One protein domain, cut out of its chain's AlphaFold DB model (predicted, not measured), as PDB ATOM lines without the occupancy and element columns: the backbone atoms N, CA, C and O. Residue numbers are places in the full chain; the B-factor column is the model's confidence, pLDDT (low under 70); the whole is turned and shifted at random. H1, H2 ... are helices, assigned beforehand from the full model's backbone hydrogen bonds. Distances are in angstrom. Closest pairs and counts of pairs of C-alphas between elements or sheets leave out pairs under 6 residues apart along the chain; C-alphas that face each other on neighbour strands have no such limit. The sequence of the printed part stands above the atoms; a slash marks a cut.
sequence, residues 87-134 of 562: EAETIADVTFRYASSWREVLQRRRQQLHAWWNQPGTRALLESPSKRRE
ATOM      1  N   GLU A  87     331.425 139.382 350.370       68.44
ATOM      2  CA  GLU A  87     331.323 138.528 351.567       68.44
ATOM      3  C   GLU A  87     332.520 138.685 352.527       68.44
ATOM      4  O   GLU A  87     332.489 138.178 353.645       68.44
ATOM      5  N   ALA A  88     333.560 139.418 352.114       62.22
ATOM      6  CA  ALA A  88     334.748 139.737 352.892       62.22
ATOM      7  C   ALA A  88     334.800 141.228 353.299       62.22
ATOM      8  O   ALA A  88     335.883 141.736 353.599       62.22
ATOM      9  N   GLU A  89     333.661 141.929 353.296       68.00
ATOM     10  CA  GLU A  89     333.487 143.332 353.703       68.00
ATOM     11  C   GLU A  89     334.338 144.373 352.930       68.00
ATOM     12  O   GLU A  89     334.595 145.464 353.449       68.00
ATOM     13  N   THR A  90     334.779 144.095 351.693       67.31
ATOM     14  CA  THR A  90     335.368 145.140 350.823       67.31
ATOM     15  C   THR A  90     334.282 145.963 350.136       67.31
ATOM     16  O   THR A  90     333.208 145.444 349.842       67.31
ATOM     17  N   ILE A  91     334.550 147.247 349.862       72.00
ATOM     18  CA  ILE A  91     333.605 148.146 349.183       72.00
ATOM     19  C   ILE A  91     334.147 148.543 347.802       72.00
ATOM     20  O   ILE A  91     335.021 149.406 347.689       72.00
ATOM     21  N   ALA A  92     333.598 147.939 346.746       73.56
ATOM     22  CA  ALA A  92     334.023 148.125 345.356       73.56
ATOM     23  C   ALA A  92     333.098 149.077 344.573       73.56
ATOM     24  O   ALA A  92     331.874 149.051 344.717       73.56
ATOM     25  N   ASP A  93     333.666 149.901 343.684       79.06
ATOM     26  CA  ASP A  93     332.930 150.897 342.886       79.06
ATOM     27  C   ASP A  93     332.382 150.324 341.572       79.06
ATOM     28  O   ASP A  93     332.747 150.732 340.467       79.06
ATOM     29  N   VAL A  94     331.432 149.399 341.696       79.44
ATOM     30  CA  VAL A  94     330.779 148.728 340.558       79.44
ATOM     31  C   VAL A  94     329.894 149.647 339.704       79.44
ATOM     32  O   VAL A  94     329.257 149.176 338.762       79.44
ATOM     33  N   THR A  95     329.856 150.958 339.972       79.44
ATOM     34  CA  THR A  95     329.090 151.958 339.209       79.44
ATOM     35  C   THR A  95     329.281 151.841 337.702       79.44
ATOM     36  O   THR A  95     328.327 152.080 336.963       79.44
ATOM     37  N   PHE A  96     330.476 151.463 337.235       68.38
ATOM     38  CA  PHE A  96     330.730 151.235 335.812       68.38
ATOM     39  C   PHE A  96     329.717 150.245 335.210       68.38
ATOM     40  O   PHE A  96     329.118 150.533 334.177       68.38
ATOM     41  N   ARG A  97     329.469 149.115 335.888       71.25
ATOM     42  CA  ARG A  97     328.631 148.002 335.403       71.25
ATOM     43  C   ARG A  97     327.138 148.349 335.309       71.25
ATOM     44  O   ARG A  97     326.405 147.675 334.597       71.25
ATOM     45  N   TYR A  98     326.701 149.420 335.977       67.94
ATOM     46  CA  TYR A  98     325.305 149.881 336.005       67.94
ATOM     47  C   TYR A  98     325.089 151.245 335.323       67.94
ATOM     48  O   TYR A  98     323.963 151.741 335.270       67.94
ATOM     49  N   ALA A  99     326.144 151.874 334.798       72.31
ATOM     50  CA  ALA A  99     326.074 153.190 334.173       72.31
ATOM     51  C   ALA A  99     326.107 153.095 332.641       72.31
ATOM     52  O   ALA A  99     327.153 152.852 332.047       72.31
ATOM     53  N   SER A 100     324.994 153.445 331.988       66.50
ATOM     54  CA  SER A 100     324.900 153.567 330.519       66.50
ATOM     55  C   SER A 100     325.894 154.565 329.902       66.50
ATOM     56  O   SER A 100     326.139 154.541 328.697       66.50
ATOM     57  N   SER A 101     326.498 155.436 330.716       72.94
ATOM     58  CA  SER A 101     327.695 156.183 330.344       72.94
ATOM     59  C   SER A 101     328.576 156.461 331.564       72.94
ATOM     60  O   SER A 101     328.325 157.389 332.341       72.94
ATOM     61  N   TRP A 102     329.676 155.713 331.694       74.06
ATOM     62  CA  TRP A 102     330.718 155.979 332.694       74.06
ATOM     63  C   TRP A 102     331.245 157.419 332.618       74.06
ATOM     64  O   TRP A 102     331.507 158.074 333.628       74.06
ATOM     65  N   ARG A 103     331.306 157.968 331.403       68.75
ATOM     66  CA  ARG A 103     331.682 159.356 331.145       68.75
ATOM     67  C   ARG A 103     330.763 160.365 331.841       68.75
ATOM     68  O   ARG A 103     331.257 161.336 332.420       68.75
ATOM     69  N   GLU A 104     329.446 160.167 331.788       70.56
ATOM     70  CA  GLU A 104     328.507 161.042 332.497       70.56
ATOM     71  C   GLU A 104     328.684 160.940 334.012       70.56
ATOM     72  O   GLU A 104     328.648 161.962 334.698       70.56
ATOM     73  N   VAL A 105     328.929 159.734 334.533       77.19
ATOM     74  CA  VAL A 105     329.221 159.512 335.955       77.19
ATOM     75  C   VAL A 105     330.474 160.278 336.379       77.19
ATOM     76  O   VAL A 105     330.413 161.054 337.332       77.19
ATOM     77  N   LEU A 106     331.584 160.167 335.641       74.19
ATOM     78  CA  LEU A 106     332.813 160.927 335.910       74.19
ATOM     79  C   LEU A 106     332.580 162.450 335.864       74.19
ATOM     80  O   LEU A 106     333.056 163.182 336.736       74.19
ATOM     81  N   GLN A 107     331.796 162.938 334.896       73.62
ATOM     82  CA  GLN A 107     331.440 164.359 334.801       73.62
ATOM     83  C   GLN A 107     330.542 164.822 335.968       73.62
ATOM     84  O   GLN A 107     330.704 165.946 336.448       73.62
ATOM     85  N   ARG A 108     329.635 163.965 336.462       78.19
ATOM     86  CA  ARG A 108     328.770 164.222 337.633       78.19
ATOM     87  C   ARG A 108     329.538 164.173 338.958       78.19
ATOM     88  O   ARG A 108     329.270 165.000 339.827       78.19
ATOM     89  N   ARG A 109     330.494 163.247 339.106       81.50
ATOM     90  CA  ARG A 109     331.393 163.141 340.273       81.50
ATOM     91  C   ARG A 109     332.292 164.370 340.411       81.50
ATOM     92  O   ARG A 109     332.457 164.872 341.517       81.50
ATOM     93  N   ARG A 110     332.800 164.893 339.285       75.44
ATOM     94  CA  ARG A 110     333.914 165.862 339.195       75.44
ATOM     95  C   ARG A 110     335.255 165.227 339.593       75.44
ATOM     96  O   ARG A 110     335.313 164.279 340.370       75.44
ATOM     97  N   GLN A 111     336.348 165.791 339.073       70.56
ATOM     98  CA  GLN A 111     337.705 165.247 339.236       70.56
ATOM     99  C   GLN A 111     338.110 165.059 340.706       70.56
ATOM    100  O   GLN A 111     338.647 164.013 341.045       70.56
ATOM    101  N   GLN A 112     337.799 166.021 341.582       69.31
ATOM    102  CA  GLN A 112     338.154 165.956 343.007       69.31
ATOM    103  C   GLN A 112     337.511 164.764 343.734       69.31
ATOM    104  O   GLN A 112     338.186 164.110 344.519       69.31
ATOM    105  N   LEU A 113     336.241 164.449 343.455       73.69
ATOM    106  CA  LEU A 113     335.531 163.359 344.134       73.69
ATOM    107  C   LEU A 113     335.962 161.980 343.613       73.69
ATOM    108  O   LEU A 113     336.061 161.038 344.391       73.69
ATOM    109  N   HIS A 114     336.260 161.864 342.312       78.06
ATOM    110  CA  HIS A 114     336.831 160.634 341.753       78.06
ATOM    111  C   HIS A 114     338.266 160.400 342.247       78.06
ATOM    112  O   HIS A 114     338.605 159.275 342.594       78.06
ATOM    113  N   ALA A 115     339.083 161.455 342.335       75.62
ATOM    114  CA  ALA A 115     340.428 161.369 342.897       75.62
ATOM    115  C   ALA A 115     340.398 160.979 344.384       75.62
ATOM    116  O   ALA A 115     341.149 160.099 344.782       75.62
ATOM    117  N   TRP A 116     339.504 161.576 345.183       81.81
ATOM    118  CA  TRP A 116     339.314 161.227 346.596       81.81
ATOM    119  C   TRP A 116     338.900 159.764 346.799       81.81
ATOM    120  O   TRP A 116     339.461 159.098 347.666       81.81
ATOM    121  N   TRP A 117     337.979 159.245 345.978       79.19
ATOM    122  CA  TRP A 117     337.573 157.835 346.024       79.19
ATOM    123  C   TRP A 117     338.729 156.872 345.697       79.19
ATOM    124  O   TRP A 117     338.849 155.804 346.291       79.19
ATOM    125  N   ASN A 118     339.616 157.268 344.782       76.94
ATOM    126  CA  ASN A 118     340.774 156.471 344.375       76.94
ATOM    127  C   ASN A 118     341.992 156.617 345.313       76.94
ATOM    128  O   ASN A 118     343.040 156.044 345.027       76.94
ATOM    129  N   GLN A 119     341.909 157.382 346.409       79.19
ATOM    130  CA  GLN A 119     343.005 157.452 347.382       79.19
ATOM    131  C   GLN A 119     343.043 156.163 348.223       79.19
ATOM    132  O   GLN A 119     342.016 155.819 348.812       79.19
ATOM    133  N   PRO A 120     344.201 155.484 348.371       68.81
ATOM    134  CA  PRO A 120     344.309 154.275 349.194       68.81
ATOM    135  C   PRO A 120     343.813 154.491 350.629       68.81
ATOM    136  O   PRO A 120     343.041 153.695 351.150       68.81
ATOM    137  N   GLY A 121     344.142 155.643 351.226       71.50
ATOM    138  CA  GLY A 121     343.651 156.032 352.551       71.50
ATOM    139  C   GLY A 121     342.136 156.279 352.645       71.50
ATOM    140  O   GLY A 121     341.609 156.248 353.749       71.50
ATOM    141  N   THR A 122     341.426 156.495 351.532       70.75
ATOM    142  CA  THR A 122     339.951 156.532 351.508       70.75
ATOM    143  C   THR A 122     339.378 155.116 351.460       70.75
ATOM    144  O   THR A 122     338.448 154.831 352.209       70.75
ATOM    145  N   ARG A 123     339.954 154.210 350.651       62.44
ATOM    146  CA  ARG A 123     339.555 152.785 350.618       62.44
ATOM    147  C   ARG A 123     339.752 152.134 352.006       62.44
ATOM    148  O   ARG A 123     338.788 151.649 352.592       62.44
ATOM    149  N   ALA A 124     340.921 152.329 352.623       61.84
ATOM    150  CA  ALA A 124     341.262 151.855 353.976       61.84
ATOM    151  C   ALA A 124     340.553 152.588 355.151       61.84
ATOM    152  O   ALA A 124     340.884 152.374 356.326       61.84
ATOM    153  N   LEU A 125     339.605 153.490 354.858       63.59
ATOM    154  CA  LEU A 125     338.651 154.074 355.818       63.59
ATOM    155  C   LEU A 125     337.218 153.539 355.636       63.59
ATOM    156  O   LEU A 125     336.355 153.850 356.454       63.59
ATOM    157  N   LEU A 126     336.971 152.769 354.572       60.81
ATOM    158  CA  LEU A 126     335.686 152.150 354.237       60.81
ATOM    159  C   LEU A 126     335.683 150.631 354.491       60.81
ATOM    160  O   LEU A 126     334.615 150.045 354.631       60.81
ATOM    161  N   GLU A 127     336.862 150.014 354.587       62.56
ATOM    162  CA  GLU A 127     337.063 148.653 355.101       62.56
ATOM    163  C   GLU A 127     336.653 148.522 356.580       62.56
ATOM    164  O   GLU A 127     336.779 149.465 357.370       62.56
ATOM    165  N   SER A 128     336.200 147.330 356.981       60.34
ATOM    166  CA  SER A 128     335.728 147.102 358.349       60.34
ATOM    167  C   SER A 128     336.859 147.141 359.398       60.34
ATOM    168  O   SER A 128     338.019 146.828 359.099       60.34
ATOM    169  N   PRO A 129     336.549 147.459 360.675       57.06
ATOM    170  CA  PRO A 129     337.529 147.424 361.765       57.06
ATOM    171  C   PRO A 129     338.175 146.047 361.979       57.06
ATOM    172  O   PRO A 129     339.265 145.968 362.548       57.06
ATOM    173  N   SER A 130     337.512 144.975 361.537       57.81
ATOM    174  CA  SER A 130     338.038 143.609 361.535       57.81
ATOM    175  C   SER A 130     339.124 143.459 360.472       57.81
ATOM    176  O   SER A 130     340.248 143.073 360.793       57.81
ATOM    177  N   LYS A 131     338.824 143.841 359.223       60.50
ATOM    178  CA  LYS A 131     339.734 143.659 358.087       60.50
ATOM    179  C   LYS A 131     340.970 144.548 358.162       60.50
ATOM    180  O   LYS A 131     342.071 144.070 357.900       60.50
ATOM    181  N   ARG A 132     340.832 145.787 358.656       58.41
ATOM    182  CA  ARG A 132     341.989 146.656 358.941       58.41
ATOM    183  C   ARG A 132     342.999 145.967 359.871       58.41
ATOM    184  O   ARG A 132     344.194 146.017 359.611       58.41
ATOM    185  N   ARG A 133     342.530 145.278 360.920       59.62
ATOM    186  CA  ARG A 133     343.388 144.541 361.871       59.62
ATOM    187  C   ARG A 133     344.007 143.273 361.282       59.62
ATOM    188  O   ARG A 133     345.017 142.813 361.808       59.62
ATOM    189  N   GLU A 134     343.407 142.687 360.249       61.78
ATOM    190  CA  GLU A 134     344.009 141.582 359.493       61.78
ATOM    191  C   GLU A 134     345.109 142.104 358.562       61.78
ATOM    192  O   GLU A 134     346.210 141.559 358.551       61.78
TER     193      GLU A 134
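What this domain is: This is residues 87 to 134 of the 562 residues of the protein "DNA repair protein, putative" of Neospora caninum (strain Liverpool) (UniProt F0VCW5). Look for a flat, open horseshoe of chain: residues 87 to 94, with no named element, and H1 make one arm, H2 lies at the bend, and H3, H4 and H5 follow one another along the other arm. The helices are short and strung out, and no two of them clearly touch. The printed part has 48 residues with five named helices, H1 to H5 in order along the chain, and no named strand; the class is all helix. The whole is loose, with a radius of gyration of the C-alphas of 12.9 A and spans of 37 by 23 by 10 A.

How they stand to each other: Start at H2, residues 102 to 109, the longest helix by residues. It is close to but not clearly touching H3, residues 111 to 117; their closest C-alphas, of Leu 106 and His 114, are 7.1 A apart, and their lines are about perpendicular at 87 degrees. Before H2, look at H1, residues 95 to 98, close but not clearly touching, with the closest C-alphas, of Phe 96 and Trp 102, 5.7 A apart. Beyond H3, H4, residues 120 to 123, is close to it but not clearly touching: the closest C-alphas, of Trp 116 and Thr 122, are 6.8 A apart. H5, residues 129 to 134, is apart from H4. In H2 and H3 every O i to N i+4 pair is within hydrogen-bond range, in H5 1 of 2; H1 and H4 are too short for such a pair.

Where its parts are: Find C-alpha 102 at (330.718, 155.979, 332.694); from there H2 runs 10.4 A to C-alpha 109. H3 measures 10.1 A and H5 9.0 A, ending at C-alpha 134, (344.009, 141.582, 359.493). H1 begins at C-alpha 95, (329.090, 151.958, 339.209).

The domain as a whole: The C-alphas of Ser 100 and Arg 133 are the two farthest apart, at 37.5 A. Residues 97 to 104, of which 102 to 104 belong to H2, stand free. The printed part has no cut, and the four links between helices are tight. The model's mean pLDDT over the printed part is 70.1, with 22 residues under 70, among them 87 to 90 and 123 to 134.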